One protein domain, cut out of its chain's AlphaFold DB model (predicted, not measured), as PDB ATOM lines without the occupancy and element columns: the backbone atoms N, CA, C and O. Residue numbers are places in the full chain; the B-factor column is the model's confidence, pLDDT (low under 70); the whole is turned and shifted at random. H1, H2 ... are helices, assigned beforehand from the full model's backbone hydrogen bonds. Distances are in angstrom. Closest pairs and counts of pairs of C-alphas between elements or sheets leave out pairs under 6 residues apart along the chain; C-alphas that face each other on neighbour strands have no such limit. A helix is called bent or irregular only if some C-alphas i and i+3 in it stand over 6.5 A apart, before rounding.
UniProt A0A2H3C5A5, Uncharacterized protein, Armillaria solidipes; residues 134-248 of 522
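AT A GLANCE: This is residues 134 to 248 of the 522 residues of an uncharacterized protein of Armillaria solidipes (UniProt A0A2H3C5A5). Four helical segments, H1, H2, H3 and the second arm of H4, stand round a common middle at slanted, mostly crossed angles, and the short first arm of the bent H4 lies across one end, where it meets H1, H2 and H3. The long link of residues 177 to 189 runs from H2 to H3 at the opposite end and loops outward there, its C-alphas 10 to 23 A from the mean of all C-alphas, and the long link of residues 205 to 223 loops wide of the helices, its C-alphas 11 to 24 A from that mean. The printed part has 115 residues, with four named helices in the order H1, H2, H3, H4 and no named strand; the class is all helix. The whole is compact, with a radius of gyration of the C-alphas of 14.5 A and spans of 43 by 29 by 22 A.

IN THESE COORDINATES: H1, residues 138 to 157, begins with C-alpha 138 at (182.471, 163.714, 152.932) and is 30.5 A long; it is irregular, but only just, with C-alphas 154 and 157 6.7 A apart. H2, residues 164 to 176, is 18.3 A long. H3, residues 190 to 204, begins with C-alpha 190 at (180.737, 182.050, 161.716) and is 21.4 A long; it is irregular, but only just, with C-alphas 198 and 201 7.0 A apart. H4, residues 224 to 243, was assigned as one helix by its hydrogen bonds but is bent, with C-alphas 231 and 234 8.2 A apart. Its arms are H4a, residues 224 to 231, 10.4 A, and H4b, residues 234 to 243, 14.2 A, which ends with C-alpha 243 at (193.687, 177.917, 160.104).

HOW THE PARTS SIT: H1 and H2 form a helical hairpin, opposite ways at a steep tilt of 44 degrees; their closest C-alphas, of Arg 145 and Ala 174, are 5.8 A apart. H1 touches H3 with residues 149 to 156 alone, the closest C-alphas being those of Val 156 and Ala 198, 4.9 A, at a steep tilt of 45 degrees. H4a touches H3, closest at the C-alphas of Ala 202 and His 225, 4.5 A. It touches H2 about perpendicular, at 82 degrees, closest at the C-alphas of Pro 164 and Ala 227, 5.6 A. H1 and H4a only just touch, with 3 pairs of C-alphas within 8 A, the closest those of Ser 155 and Phe 224, 6.1 A. H4b is close to H2 but not clearly touching, with the closest C-alphas, of Asp 175 and Cys 239, 6.8 A apart. H3 and H4b are near each other, with 9 pairs of C-alphas within 10 A, while H1 and H4b are apart. In H2, H4a and H4b every O i to N i+4 pair is within hydrogen-bond range; in H1 14 of 16 are, and in H3 8 of 11.

THE WHOLE: The two C-alphas farthest apart, of Asp 137 and Lys 209, are 45.5 A apart. The printed part has no cut; the link H1 to H2 is short, and the links H2 to H3 and H3 to H4 are long. The mean pLDDT of the printed part is 75.3, and residues 134 to 149, 155 to 156 and 205 to 219 are under 70.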
ATOM      1  N   PRO A 134     187.890 160.883 161.444       57.78
ATOM      2  CA  PRO A 134     187.475 161.398 160.143       57.78
ATOM      3  C   PRO A 134     187.718 160.361 159.044       57.78
ATOM      4  O   PRO A 134     188.820 160.240 158.510       57.78
ATOM      5  N   ARG A 135     186.683 159.613 158.658       61.41
ATOM      6  CA  ARG A 135     186.740 158.762 157.456       61.41
ATOM      7  C   ARG A 135     186.455 159.532 156.165       61.41
ATOM      8  O   ARG A 135     186.020 160.675 156.186       61.41
ATOM      9  N   SER A 136     186.769 158.899 155.032       44.72
ATOM     10  CA  SER A 136     186.774 159.446 153.662       44.72
ATOM     11  C   SER A 136     185.420 159.883 153.112       44.72
ATOM     12  O   SER A 136     185.389 160.570 152.091       44.72
ATOM     13  N   ASP A 137     184.322 159.508 153.759       55.28
ATOM     14  CA  ASP A 137     183.003 159.947 153.332       55.28
ATOM     15  C   ASP A 137     182.823 161.401 153.753       55.28
ATOM     16  O   ASP A 137     182.837 161.734 154.938       55.28
ATOM     17  N   PHE A 138     182.674 162.274 152.757       51.00
ATOM     18  CA  PHE A 138     182.471 163.714 152.932       51.00
ATOM     19  C   PHE A 138     181.416 164.022 154.009       51.00
ATOM     20  O   PHE A 138     181.604 164.916 154.826       51.00
ATOM     21  N   PHE A 139     180.358 163.209 154.074       49.22
ATOM     22  CA  PHE A 139     179.295 163.318 155.070       49.22
ATOM     23  C   PHE A 139     179.772 163.057 156.509       49.22
ATOM     24  O   PHE A 139     179.430 163.813 157.411       49.22
ATOM     25  N   ALA A 140     180.599 162.032 156.736       51.03
ATOM     26  CA  ALA A 140     181.137 161.730 158.063       51.03
ATOM     27  C   ALA A 140     182.121 162.812 158.529       51.03
ATOM     28  O   ALA A 140     182.108 163.190 159.698       51.03
ATOM     29  N   LYS A 141     182.925 163.369 157.610       59.88
ATOM     30  CA  LYS A 141     183.791 164.519 157.919       59.88
ATOM     31  C   LYS A 141     182.983 165.741 158.325       59.88
ATOM     32  O   LYS A 141     183.339 166.381 159.306       59.88
ATOM     33  N   GLU A 142     181.904 166.031 157.606       57.81
ATOM     34  CA  GLU A 142     181.075 167.203 157.882       57.81
ATOM     35  C   GLU A 142     180.305 167.062 159.200       57.81
ATOM     36  O   GLU A 142     180.246 168.010 159.977       57.81
ATOM     37  N   VAL A 143     179.792 165.866 159.512       57.16
ATOM     38  CA  VAL A 143     179.124 165.582 160.794       57.16
ATOM     39  C   VAL A 143     180.106 165.673 161.964       57.16
ATOM     40  O   VAL A 143     179.831 166.375 162.934       57.16
ATOM     41  N   VAL A 144     181.277 165.032 161.868       57.50
ATOM     42  CA  VAL A 144     182.313 165.105 162.916       57.50
ATOM     43  C   VAL A 144     182.811 166.539 163.092       57.50
ATOM     44  O   VAL A 144     182.998 166.981 164.225       57.50
ATOM     45  N   ARG A 145     182.965 167.291 161.993       63.66
ATOM     46  CA  ARG A 145     183.274 168.723 162.022       63.66
ATOM     47  C   ARG A 145     182.188 169.486 162.779       63.66
ATOM     48  O   ARG A 145     182.512 170.113 163.778       63.66
ATOM     49  N   CYS A 146     180.924 169.404 162.363       63.66
ATOM     50  CA  CYS A 146     179.815 170.145 162.974       63.66
ATOM     51  C   CYS A 146     179.668 169.850 164.472       63.66
ATOM     52  O   CYS A 146     179.497 170.766 165.270       63.66
ATOM     53  N   GLU A 147     179.792 168.591 164.876       68.62
ATOM     54  CA  GLU A 147     179.612 168.181 166.269       68.62
ATOM     55  C   GLU A 147     180.808 168.551 167.158       68.62
ATOM     56  O   GLU A 147     180.622 169.054 168.268       68.62
ATOM     57  N   ALA A 148     182.045 168.398 166.667       65.50
ATOM     58  CA  ALA A 148     183.231 168.876 167.380       65.50
ATOM     59  C   ALA A 148     183.218 170.407 167.524       65.50
ATOM     60  O   ALA A 148     183.528 170.936 168.592       65.50
ATOM     61  N   VAL A 149     182.800 171.114 166.471       67.38
ATOM     62  CA  VAL A 149     182.588 172.566 166.473       67.38
ATOM     63  C   VAL A 149     181.541 172.954 167.517       67.38
ATOM     64  O   VAL A 149     181.798 173.842 168.328       67.38
ATOM     65  N   ASN A 150     180.399 172.264 167.551       72.81
ATOM     66  CA  ASN A 150     179.327 172.517 168.514       72.81
ATOM     67  C   ASN A 150     179.793 172.292 169.958       72.81
ATOM     68  O   ASN A 150     179.470 173.089 170.839       72.81
ATOM     69  N   LEU A 151     180.582 171.245 170.217       72.69
ATOM     70  CA  LEU A 151     181.162 171.002 171.539       72.69
ATOM     71  C   LEU A 151     182.135 172.111 171.950       72.69
ATOM     72  O   LEU A 151     182.025 172.636 173.057       72.69
ATOM     73  N   ILE A 152     183.038 172.526 171.056       73.56
ATOM     74  CA  ILE A 152     183.963 173.640 171.316       73.56
ATOM     75  C   ILE A 152     183.176 174.932 171.573       73.56
ATOM     76  O   ILE A 152     183.438 175.633 172.548       73.56
ATOM     77  N   HIS A 153     182.158 175.220 170.764       71.25
ATOM     78  CA  HIS A 153     181.303 176.389 170.938       71.25
ATOM     79  C   HIS A 153     180.568 176.376 172.288       71.25
ATOM     80  O   HIS A 153     180.557 177.370 173.011       71.25
ATOM     81  N   ASN A 154     179.993 175.241 172.680       72.19
ATOM     82  CA  ASN A 154     179.270 175.121 173.947       72.19
ATOM     83  C   ASN A 154     180.201 175.142 175.171       72.19
ATOM     84  O   ASN A 154     179.757 175.444 176.280       72.19
ATOM     85  N   SER A 155     181.495 174.881 174.977       69.25
ATOM     86  CA  SER A 155     182.503 174.912 176.039       69.25
ATOM     87  C   SER A 155     182.935 176.323 176.466       69.25
ATOM     88  O   SER A 155     183.559 176.472 177.516       69.25
ATOM     89  N   VAL A 156     182.526 177.361 175.723       69.94
ATOM     90  CA  VAL A 156     182.773 178.787 176.019       69.94
ATOM     91  C   VAL A 156     182.376 179.179 177.450       69.94
ATOM     92  O   VAL A 156     183.029 180.019 178.063       69.94
ATOM     93  N   ASN A 157     181.308 178.580 177.983       70.44
ATOM     94  CA  ASN A 157     180.788 178.881 179.322       70.44
ATOM     95  C   ASN A 157     181.413 178.016 180.432       70.44
ATOM     96  O   ASN A 157     180.915 178.030 181.553       70.44
ATOM     97  N   GLU A 158     182.442 177.221 180.118       70.94
ATOM     98  CA  GLU A 158     183.156 176.331 181.050       70.94
ATOM     99  C   GLU A 158     182.269 175.319 181.805       70.94
ATOM    100  O   GLU A 158     182.692 174.694 182.774       70.94
ATOM    101  N   SER A 159     181.036 175.099 181.348       75.25
ATOM    102  CA  SER A 159     180.101 174.164 181.981       75.25
ATOM    103  C   SER A 159     180.476 172.701 181.728       75.25
ATOM    104  O   SER A 159     180.154 171.820 182.526       75.25
ATOM    105  N   GLN A 160     181.179 172.432 180.628       80.88
ATOM    106  CA  GLN A 160     181.551 171.087 180.203       80.88
ATOM    107  C   GLN A 160     182.932 170.698 180.723       80.88
ATOM    108  O   GLN A 160     183.910 171.421 180.535       80.88
ATOM    109  N   HIS A 161     183.002 169.519 181.338       86.44
ATOM    110  CA  HIS A 161     184.224 168.952 181.888       86.44
ATOM    111  C   HIS A 161     184.452 167.573 181.274       86.44
ATOM    112  O   HIS A 161     183.646 166.665 181.484       86.44
ATOM    113  N   PHE A 162     185.558 167.400 180.552       87.25
ATOM    114  CA  PHE A 162     185.945 166.114 179.968       87.25
ATOM    115  C   PHE A 162     187.363 165.741 180.368       87.25
ATOM    116  O   PHE A 162     188.176 166.585 180.739       87.25
ATOM    117  N   HIS A 163     187.675 164.454 180.271       88.12
ATOM    118  CA  HIS A 163     189.045 163.997 180.443       88.12
ATOM    119  C   HIS A 163     189.964 164.654 179.395       88.12
ATOM    120  O   HIS A 163     189.565 164.729 178.228       88.12
ATOM    121  N   PRO A 164     191.201 165.069 179.731       87.69
ATOM    122  CA  PRO A 164     192.037 165.781 178.767       87.69
ATOM    123  C   PRO A 164     192.344 164.967 177.501       87.69
ATOM    124  O   PRO A 164     192.378 165.526 176.409       87.69
ATOM    125  N   SER A 165     192.472 163.637 177.603       86.94
ATOM    126  CA  SER A 165     192.640 162.764 176.424       86.94
ATOM    127  C   SER A 165     191.448 162.813 175.461       86.94
ATOM    128  O   SER A 165     191.636 162.681 174.254       86.94
ATOM    129  N   VAL A 166     190.228 163.021 175.974       88.56
ATOM    130  CA  VAL A 166     189.023 163.183 175.145       88.56
ATOM    131  C   VAL A 166     189.107 164.507 174.391       88.56
ATOM    132  O   VAL A 166     188.978 164.508 173.170       88.56
ATOM    133  N   TRP A 167     189.437 165.608 175.076       89.81
ATOM    134  CA  TRP A 167     189.681 166.903 174.428       89.81
ATOM    135  C   TRP A 167     190.766 166.822 173.347       89.81
ATOM    136  O   TRP A 167     190.556 167.291 172.229       89.81
ATOM    137  N   ALA A 168     191.892 166.169 173.652       88.44
ATOM    138  CA  ALA A 168     193.005 165.978 172.725       88.44
ATOM    139  C   ALA A 168     192.561 165.292 171.431       88.44
ATOM    140  O   ALA A 168     192.896 165.719 170.326       88.44
ATOM    141  N   LYS A 169     191.779 164.218 171.572       87.25
ATOM    142  CA  LYS A 169     191.301 163.434 170.440       87.25
ATOM    143  C   LYS A 169     190.210 164.173 169.653       87.25
ATOM    144  O   LYS A 169     190.233 164.095 168.431       87.25
ATOM    145  N   ILE A 170     189.330 164.942 170.306       86.31
ATOM    146  CA  ILE A 170     188.352 165.813 169.624       86.31
ATOM    147  C   ILE A 170     189.068 166.855 168.756       86.31
ATOM    148  O   ILE A 170     188.743 166.983 167.579       86.31
ATOM    149  N   ILE A 171     190.068 167.557 169.301       86.69
ATOM    150  CA  ILE A 171     190.833 168.570 168.551       86.69
ATOM    151  C   ILE A 171     191.561 167.931 167.367       86.69
ATOM    152  O   ILE A 171     191.513 168.465 166.263       86.69
ATOM    153  N   ARG A 172     192.174 166.758 167.567       86.69
ATOM    154  CA  ARG A 172     192.833 166.019 166.484       86.69
ATOM    155  C   ARG A 172     191.855 165.607 165.386       86.69
ATOM    156  O   ARG A 172     192.124 165.856 164.221       86.69
ATOM    157  N   ASN A 173     190.705 165.037 165.747       83.75
ATOM    158  CA  ASN A 173     189.681 164.657 164.773       83.75
ATOM    159  C   ASN A 173     189.147 165.891 164.015       83.75
ATOM    160  O   ASN A 173     188.872 165.811 162.816       83.75
ATOM    161  N   ALA A 174     189.018 167.038 164.688       83.56
ATOM    162  CA  ALA A 174     188.662 168.304 164.054       83.56
ATOM    163  C   ALA A 174     189.746 168.781 163.062       83.56
ATOM    164  O   ALA A 174     189.416 169.218 161.963       83.56
ATOM    165  N   ASP A 175     191.035 168.645 163.383       86.06
ATOM    166  CA  ASP A 175     192.117 168.974 162.439       86.06
ATOM    167  C   ASP A 175     192.161 168.024 161.240       86.06
ATOM    168  O   ASP A 175     192.164 168.468 160.090       86.06
ATOM    169  N   ASP A 176     192.079 166.722 161.493       84.38
ATOM    170  CA  ASP A 176     192.104 165.681 160.466       84.38
ATOM    171  C   ASP A 176     190.866 165.745 159.532       84.38
ATOM    172  O   ASP A 176     190.936 165.380 158.354       84.38
ATOM    173  N   SER A 177     189.722 166.244 160.025       80.12
ATOM    174  CA  SER A 177     188.522 166.527 159.210       80.12
ATOM    175  C   SER A 177     188.604 167.844 158.429       80.12
ATOM    176  O   SER A 177     187.763 168.093 157.564       80.12
ATOM    177  N   GLY A 178     189.624 168.667 158.681       84.56
ATOM    178  CA  GLY A 178     189.832 169.939 158.001       84.56
ATOM    179  C   GLY A 178     189.092 171.124 158.625       84.56
ATOM    180  O   GLY A 178     188.975 172.152 157.957       84.56
ATOM    181  N   ALA A 179     188.621 171.032 159.875       83.81
ATOM    182  CA  ALA A 179     188.021 172.170 160.579       83.81
ATOM    183  C   ALA A 179     189.009 173.345 160.710       83.81
ATOM    184  O   ALA A 179     188.625 174.494 160.534       83.81
ATOM    185  N   PHE A 180     190.299 173.051 160.903       88.31
ATOM    186  CA  PHE A 180     191.378 174.043 160.957       88.31
ATOM    187  C   PHE A 180     192.058 174.284 159.596       88.31
ATOM    188  O   PHE A 180     193.230 174.663 159.526       88.31
ATOM    189  N   SER A 181     191.356 174.028 158.488       89.00
ATOM    190  CA  SER A 181     191.872 174.366 157.156       89.00
ATOM    191  C   SER A 181     192.021 175.885 156.998       89.00
ATOM    192  O   SER A 181     191.236 176.627 157.588       89.00
ATOM    193  N   PRO A 182     192.991 176.364 156.192       91.31
ATOM    194  CA  PRO A 182     193.186 177.789 155.950       91.31
ATOM    195  C   PRO A 182     191.898 178.503 155.532       91.31
ATOM    196  O   PRO A 182     191.255 178.104 154.559       91.31
ATOM    197  N   ILE A 183     191.546 179.574 156.240       89.62
ATOM    198  CA  ILE A 183     190.398 180.413 155.887       89.62
ATOM    199  C   ILE A 183     190.788 181.490 154.867       89.62
ATOM    200  O   ILE A 183     191.903 182.018 154.881       89.62
ATOM    201  N   ALA A 184     189.851 181.835 153.983       85.06
ATOM    202  CA  ALA A 184     190.018 182.930 153.030       85.06
ATOM    203  C   ALA A 184     189.869 184.306 153.712       85.06
ATOM    204  O   ALA A 184     189.220 184.438 154.751       85.06
ATOM    205  N   ILE A 185     190.445 185.351 153.108       79.38
ATOM    206  CA  ILE A 185     190.432 186.720 153.660       79.38
ATOM    207  C   ILE A 185     188.996 187.238 153.823       79.38
ATOM    208  O   ILE A 185     188.655 187.832 154.847       79.38
ATOM    209  N   ASP A 186     188.148 186.949 152.842       77.69
ATOM    210  CA  ASP A 186     186.740 187.331 152.718       77.69
ATOM    211  C   ASP A 186     185.766 186.319 153.349       77.69
ATOM    212  O   ASP A 186     184.552 186.422 153.188       77.69
ATOM    213  N   CYS A 187     186.281 185.334 154.090       75.94
ATOM    214  CA  CYS A 187     185.472 184.270 154.666       75.94
ATOM    215  C   CYS A 187     184.517 184.792 155.755       75.94
ATOM    216  O   CYS A 187     184.949 185.179 156.839       75.94
ATOM    217  N   ASN A 188     183.209 184.761 155.511       72.44
ATOM    218  CA  ASN A 188     182.188 185.073 156.522       72.44
ATOM    219  C   ASN A 188     181.775 183.835 157.337       72.44
ATOM    220  O   ASN A 188     180.636 183.752 157.789       72.44
ATOM    221  N   ASP A 189     182.669 182.851 157.486       73.75
ATOM    222  CA  ASP A 189     182.371 181.634 158.238       73.75
ATOM    223  C   ASP A 189     182.195 181.970 159.733       73.75
ATOM    224  O   ASP A 189     183.165 182.381 160.388       73.75
ATOM    225  N   PRO A 190     180.984 181.796 160.301       78.62
ATOM    226  CA  PRO A 190     180.737 182.050 161.716       78.62
ATOM    227  C   PRO A 190     181.598 181.162 162.619       78.62
ATOM    228  O   PRO A 190     181.888 181.558 163.750       78.62
ATOM    229  N   TYR A 191     182.056 180.004 162.130       82.38
ATOM    230  CA  TYR A 191     182.907 179.104 162.895       82.38
ATOM    231  C   TYR A 191     184.226 179.760 163.306       82.38
ATOM    232  O   TYR A 191     184.614 179.658 164.467       82.38
ATOM    233  N   ALA A 192     184.902 180.474 162.401       85.19
ATOM    234  CA  ALA A 192     186.194 181.092 162.701       85.19
ATOM    235  C   ALA A 192     186.077 182.125 163.836       85.19
ATOM    236  O   ALA A 192     186.885 182.134 164.762       85.19
ATOM    237  N   ILE A 193     185.025 182.950 163.807       84.06
ATOM    238  CA  ILE A 193     184.751 183.965 164.836       84.06
ATOM    239  C   ILE A 193     184.394 183.302 166.172       84.06
ATOM    240  O   ILE A 193     184.904 183.691 167.225       84.06
ATOM    241  N   GLN A 194     183.538 182.281 166.133       81.56
ATOM    242  CA  GLN A 194     183.153 181.511 167.315       81.56
ATOM    243  C   GLN A 194     184.351 180.811 167.954       81.56
ATOM    244  O   GLN A 194     184.512 180.861 169.172       81.56
ATOM    245  N   LEU A 195     185.215 180.206 167.140       84.81
ATOM    246  CA  LEU A 195     186.431 179.548 167.589       84.81
ATOM    247  C   LEU A 195     187.396 180.550 168.222       84.81
ATOM    248  O   LEU A 195     187.895 180.267 169.309       84.81
ATOM    249  N   CYS A 196     187.604 181.727 167.609       85.69
ATOM    250  CA  CYS A 196     188.370 182.808 168.232       85.69
ATOM    251  C   CYS A 196     187.833 183.085 169.638       85.69
ATOM    252  O   CYS A 196     188.586 183.038 170.603       85.69
ATOM    253  N   TYR A 197     186.523 183.290 169.782       83.19
ATOM    254  CA  TYR A 197     185.925 183.557 171.088       83.19
ATOM    255  C   TYR A 197     186.091 182.399 172.089       83.19
ATOM    256  O   TYR A 197     186.403 182.644 173.256       83.19
ATOM    257  N   ALA A 198     185.917 181.158 171.631       83.44
ATOM    258  CA  ALA A 198     185.952 179.956 172.460       83.44
ATOM    259  C   ALA A 198     187.339 179.595 172.981       83.44
ATOM    260  O   ALA A 198     187.441 179.014 174.052       83.44
ATOM    261  N   VAL A 199     188.408 179.921 172.256       88.12
ATOM    262  CA  VAL A 199     189.768 179.608 172.716       88.12
ATOM    263  C   VAL A 199     190.395 180.751 173.502       88.12
ATOM    264  O   VAL A 199     191.338 180.510 174.250       88.12
ATOM    265  N   LEU A 200     189.881 181.983 173.379       86.06
ATOM    266  CA  LEU A 200     190.498 183.165 173.988       86.06
ATOM    267  C   LEU A 200     190.745 182.994 175.485       86.06
ATOM    268  O   LEU A 200     191.842 183.297 175.938       86.06
ATOM    269  N   GLY A 201     189.797 182.434 176.243       82.62
ATOM    270  CA  GLY A 201     190.003 182.201 177.676       82.62
ATOM    271  C   GLY A 201     191.303 181.445 177.959       82.62
ATOM    272  O   GLY A 201     192.074 181.850 178.826       82.62
ATOM    273  N   ALA A 202     191.631 180.431 177.155       84.94
ATOM    274  CA  ALA A 202     192.862 179.664 177.305       84.94
ATOM    275  C   ALA A 202     194.146 180.482 177.061       84.94
ATOM    276  O   ALA A 202     195.152 180.214 177.713       84.94
ATOM    277  N   PHE A 203     194.110 181.468 176.161       85.69
ATOM    278  CA  PHE A 203     195.284 182.232 175.715       85.69
ATOM    279  C   PHE A 203     195.481 183.580 176.429       85.69
ATOM    280  O   PHE A 203     196.590 184.108 176.399       85.69
ATOM    281  N   LEU A 204     194.439 184.128 177.068       81.25
ATOM    282  CA  LEU A 204     194.476 185.436 177.747       81.25
ATOM    283  C   LEU A 204     195.136 185.408 179.124       81.25
ATOM    284  O   LEU A 204     195.671 186.418 179.571       81.25
ATOM    285  N   GLU A 205     195.087 184.270 179.809       68.75
ATOM    286  CA  GLU A 205     195.800 184.086 181.066       68.75
ATOM    287  C   GLU A 205     197.153 183.450 180.739       68.75
ATOM    288  O   GLU A 205     197.215 182.226 180.574       68.75
ATOM    289  N   PRO A 206     198.254 184.226 180.629       50.56
ATOM    290  CA  PRO A 206     199.565 183.609 180.680       50.56
ATOM    291  C   PRO A 206     199.605 182.838 181.989       50.56
ATOM    292  O   PRO A 206     199.211 183.383 183.020       50.56
ATOM    293  N   SER A 207     200.024 181.571 181.921       46.72
ATOM    294  CA  SER A 207     200.280 180.703 183.066       46.72
ATOM    295  C   SER A 207     200.866 181.531 184.210       46.72
ATOM    296  O   SER A 207     202.084 181.732 184.280       46.72
ATOM    297  N   ARG A 208     200.015 182.027 185.125       41.03
ATOM    298  CA  ARG A 208     200.485 182.528 186.411       41.03
ATOM    299  C   ARG A 208     201.340 181.396 186.943       41.03
ATOM    300  O   ARG A 208     200.990 180.229 186.773       41.03
ATOM    301  N   LYS A 209     202.446 181.722 187.600       38.94
ATOM    302  CA  LYS A 209     203.316 180.753 188.289       38.94
ATOM    303  C   LYS A 209     202.573 179.876 189.325       38.94
ATOM    304  O   LYS A 209     203.196 179.089 190.017       38.94
ATOM    305  N   ASP A 210     201.250 179.993 189.415       36.06
ATOM    306  CA  ASP A 210     200.322 179.107 190.103       36.06
ATOM    307  C   ASP A 210     199.897 177.878 189.270       36.06
ATOM    308  O   ASP A 210     199.329 176.948 189.832       36.06
ATOM    309  N   ALA A 211     200.204 177.800 187.967       40.94
ATOM    310  CA  ALA A 211     200.012 176.569 187.189       40.94
ATOM    311  C   ALA A 211     200.898 175.424 187.708       40.94
ATOM    312  O   ALA A 211     200.500 174.269 187.642       40.94
ATOM    313  N   SER A 212     202.049 175.742 188.317       38.53
ATOM    314  CA  SER A 212     202.872 174.772 189.052       38.53
ATOM    315  C   SER A 212     202.359 174.478 190.470       38.53
ATOM    316  O   SER A 212     202.994 173.719 191.192       38.53
ATOM    317  N   ARG A 213     201.248 175.096 190.903       36.47
ATOM    318  CA  ARG A 213     200.609 174.874 192.215       36.47
ATOM    319  C   ARG A 213     199.217 174.263 192.129       36.47
ATOM    320  O   ARG A 213     198.669 173.887 193.163       36.47
ATOM    321  N   LEU A 214     198.641 174.143 190.935       42.09
ATOM    322  CA  LEU A 214     197.519 173.239 190.747       42.09
ATOM    323  C   LEU A 214     198.110 171.826 190.772       42.09
ATOM    324  O   LEU A 214     198.915 171.515 189.894       42.09
ATOM    325  N   PRO A 215     197.792 170.995 191.783       38.66
ATOM    326  CA  PRO A 215     198.260 169.617 191.788       38.66
ATOM    327  C   PRO A 215     197.856 168.998 190.454       38.66
ATOM    328  O   PRO A 215     196.715 169.201 190.029       38.66
ATOM    329  N   ALA A 216     198.792 168.306 189.795       44.31
ATOM    330  CA  ALA A 216     198.510 167.483 188.625       44.31
ATOM    331  C   ALA A 216     197.252 166.673 188.946       44.31
ATOM    332  O   ALA A 216     197.251 165.810 189.826       44.31
ATOM    333  N   ALA A 217     196.131 167.094 188.373       42.47
ATOM    334  CA  ALA A 217     194.828 166.670 188.833       42.47
ATOM    335  C   ALA A 217     194.566 165.298 188.226       42.47
ATOM    336  O   ALA A 217     193.930 165.217 187.184       42.47
ATOM    337  N   ASN A 218     195.104 164.251 188.862       47.25
ATOM    338  CA  ASN A 218     194.875 162.818 188.642       47.25
ATOM    339  C   ASN A 218     193.717 162.495 187.674       47.25
ATOM    340  O   ASN A 218     192.611 162.218 188.137       47.25
ATOM    341  N   GLY A 219     193.932 162.555 186.353       54.88
ATOM    342  CA  GLY A 219     192.912 162.210 185.346       54.88
ATOM    343  C   GLY A 219     191.516 162.827 185.568       54.88
ATOM    344  O   GLY A 219     190.504 162.220 185.201       54.88
ATOM    345  N   ILE A 220     191.427 163.995 186.219       71.06
ATOM    346  CA  ILE A 220     190.151 164.642 186.548       71.06
ATOM    347  C   ILE A 220     189.585 165.286 185.280       71.06
ATOM    348  O   ILE A 220     190.317 165.771 184.417       71.06
ATOM    349  N   ALA A 221     188.260 165.269 185.141       81.38
ATOM    350  CA  ALA A 221     187.582 165.980 184.068       81.38
ATOM    351  C   ALA A 221     187.853 167.493 184.183       81.38
ATOM    352  O   ALA A 221     187.618 168.094 185.229       81.38
ATOM    353  N   VAL A 222     188.335 168.102 183.103       85.88
ATOM    354  CA  VAL A 222     188.736 169.511 183.036       85.88
ATOM    355  C   VAL A 222     187.897 170.276 182.018       85.88
ATOM    356  O   VAL A 222     187.395 169.707 181.040       85.88
ATOM    357  N   THR A 223     187.775 171.584 182.236       87.19
ATOM    358  CA  THR A 223     187.178 172.505 181.263       87.19
ATOM    359  C   THR A 223     188.028 172.580 179.994       87.19
ATOM    360  O   THR A 223     189.217 172.248 180.001       87.19
ATOM    361  N   PHE A 224     187.436 173.048 178.895       86.56
ATOM    362  CA  PHE A 224     188.141 173.219 177.621       86.56
ATOM    363  C   PHE A 224     189.365 174.140 177.741       86.56
ATOM    364  O   PHE A 224     190.456 173.785 177.293       86.56
ATOM    365  N   HIS A 225     189.231 175.284 178.421       87.06
ATOM    366  CA  HIS A 225     190.356 176.199 178.632       87.06
ATOM    367  C   HIS A 225     191.473 175.571 179.471       87.06
ATOM    368  O   HIS A 225     192.648 175.714 179.129       87.06
ATOM    369  N   ALA A 226     191.129 174.850 180.543       85.25
ATOM    370  CA  ALA A 226     192.115 174.147 181.360       85.25
ATOM    371  C   ALA A 226     192.826 173.045 180.558       85.25
ATOM    372  O   ALA A 226     194.047 172.925 180.649       85.25
ATOM    373  N   ALA A 227     192.092 172.307 179.716       86.81
ATOM    374  CA  ALA A 227     192.664 171.299 178.827       86.81
ATOM    375  C   ALA A 227     193.682 171.904 177.850       86.81
ATOM    376  O   ALA A 227     194.786 171.372 177.712       86.81
ATOM    377  N   ILE A 228     193.347 173.038 177.220       87.81
ATOM    378  CA  ILE A 228     194.278 173.767 176.349       87.81
ATOM    379  C   ILE A 228     195.511 174.190 177.139       87.81
ATOM    380  O   ILE A 228     196.614 173.815 176.765       87.81
ATOM    381  N   ARG A 229     195.353 174.916 178.248       86.69
ATOM    382  CA  ARG A 229     196.498 175.463 178.993       86.69
ATOM    383  C   ARG A 229     197.451 174.390 179.518       86.69
ATOM    384  O   ARG A 229     198.657 174.606 179.500       86.69
ATOM    385  N   GLN A 230     196.918 173.271 180.006       84.31
ATOM    386  CA  GLN A 230     197.714 172.254 180.697       84.31
ATOM    387  C   GLN A 230     198.261 171.172 179.761       84.31
ATOM    388  O   GLN A 230     199.366 170.692 179.987       84.31
ATOM    389  N   TYR A 231     197.511 170.789 178.721       84.25
ATOM    390  CA  TYR A 231     197.839 169.602 177.921       84.25
ATOM    391  C   TYR A 231     197.926 169.868 176.415       84.25
ATOM    392  O   TYR A 231     198.672 169.176 175.730       84.25
ATOM    393  N   LEU A 232     197.171 170.837 175.880       88.56
ATOM    394  CA  LEU A 232     196.929 170.959 174.428       88.56
ATOM    395  C   LEU A 232     197.377 172.298 173.842       88.56
ATOM    396  O   LEU A 232     197.012 172.635 172.719       88.56
ATOM    397  N   PHE A 233     198.165 173.072 174.588       90.00
ATOM    398  CA  PHE A 233     198.517 174.441 174.231       90.00
ATOM    399  C   PHE A 233     199.258 174.497 172.892       90.00
ATOM    400  O   PHE A 233     198.879 175.259 172.002       90.00
ATOM    401  N   THR A 234     200.265 173.641 172.718       90.06
ATOM    402  CA  THR A 234     201.043 173.541 171.476       90.06
ATOM    403  C   THR A 234     200.180 173.088 170.301       90.06
ATOM    404  O   THR A 234     200.197 173.729 169.251       90.06
ATOM    405  N   ASP A 235     199.389 172.027 170.483       89.31
ATOM    406  CA  ASP A 235     198.546 171.455 169.426       89.31
ATOM    407  C   ASP A 235     197.489 172.459 168.956       89.31
ATOM    408  O   ASP A 235     197.369 172.723 167.759       89.31
ATOM    409  N   MET A 236     196.778 173.086 169.898       91.06
ATOM    410  CA  MET A 236     195.788 174.119 169.600       91.06
ATOM    411  C   MET A 236     196.439 175.333 168.932       91.06
ATOM    412  O   MET A 236     195.915 175.835 167.944       91.06
ATOM    413  N   THR A 237     197.609 175.780 169.404       92.12
ATOM    414  CA  THR A 237     198.327 176.892 168.760       92.12
ATOM    415  C   THR A 237     198.666 176.567 167.305       92.12
ATOM    416  O   THR A 237     198.422 177.386 166.423       92.12
ATOM    417  N   ASN A 238     199.175 175.364 167.027       91.75
ATOM    418  CA  ASN A 238     199.493 174.939 165.664       91.75
ATOM    419  C   ASN A 238     198.241 174.876 164.777       91.75
ATOM    420  O   ASN A 238     198.276 175.369 163.648       91.75
ATOM    421  N   CYS A 239     197.134 174.336 165.296       92.00
ATOM    422  CA  CYS A 239     195.850 174.283 164.594       92.00
ATOM    423  C   CYS A 239     195.337 175.690 164.246       92.00
ATOM    424  O   CYS A 239     194.973 175.959 163.102       92.00
ATOM    425  N   LEU A 240     195.368 176.621 165.204       92.69
ATOM    426  CA  LEU A 240     194.927 178.001 164.994       92.69
ATOM    427  C   LEU A 240     195.830 178.738 163.998       92.69
ATOM    428  O   LEU A 240     195.340 179.362 163.063       92.69
ATOM    429  N   LEU A 241     197.154 178.633 164.130       92.44
ATOM    430  CA  LEU A 241     198.078 179.290 163.198       92.44
ATOM    431  C   LEU A 241     197.974 178.727 161.773       92.44
ATOM    432  O   LEU A 241     198.123 179.482 160.813       92.44
ATOM    433  N   LYS A 242     197.677 177.432 161.625       92.62
ATOM    434  CA  LYS A 242     197.360 176.803 160.335       92.62
ATOM    435  C   LYS A 242     196.065 177.370 159.748       92.62
ATOM    436  O   LYS A 242     196.063 177.804 158.598       92.62
ATOM    437  N   MET A 243     194.992 177.412 160.539       92.06
ATOM    438  CA  MET A 243     193.687 177.917 160.104       92.06
ATOM    439  C   MET A 243     193.759 179.382 159.662       92.06
ATOM    440  O   MET A 243     193.221 179.749 158.621       92.06
ATOM    441  N   PHE A 244     194.484 180.215 160.403       92.06
ATOM    442  CA  PHE A 244     194.604 181.647 160.133       92.06
ATOM    443  C   PHE A 244     195.900 182.022 159.399       92.06
ATOM    444  O   PHE A 244     196.338 183.171 159.453       92.06
ATOM    445  N   THR A 245     196.514 181.081 158.677       91.25
ATOM    446  CA  THR A 245     197.827 181.277 158.041       91.25
ATOM    447  C   THR A 245     197.900 182.481 157.096       91.25
ATOM    448  O   THR A 245     198.978 183.041 156.923       91.25
ATOM    449  N   VAL A 246     196.783 182.898 156.490       89.31
ATOM    450  CA  VAL A 246     196.723 184.058 155.582       89.31
ATOM    451  C   VAL A 246     196.927 185.388 156.323       89.31
ATOM    452  O   VAL A 246     197.388 186.360 155.734       89.31
ATOM    453  N   PHE A 247     196.639 185.417 157.625       87.44
ATOM    454  CA  PHE A 247     196.816 186.573 158.510       87.44
ATOM    455  C   PHE A 247     198.134 186.508 159.299       87.44
ATOM    456  O   PHE A 247     198.406 187.339 160.161       87.44
ATOM    457  N   VAL A 248     198.978 185.507 159.032       80.12
ATOM    458  CA  VAL A 248     200.308 185.414 159.638       80.12
ATOM    459  C   VAL A 248     201.256 186.315 158.852       80.12
ATOM    460  O   VAL A 248     201.735 185.955 157.777       80.12
TER     461      VAL A 248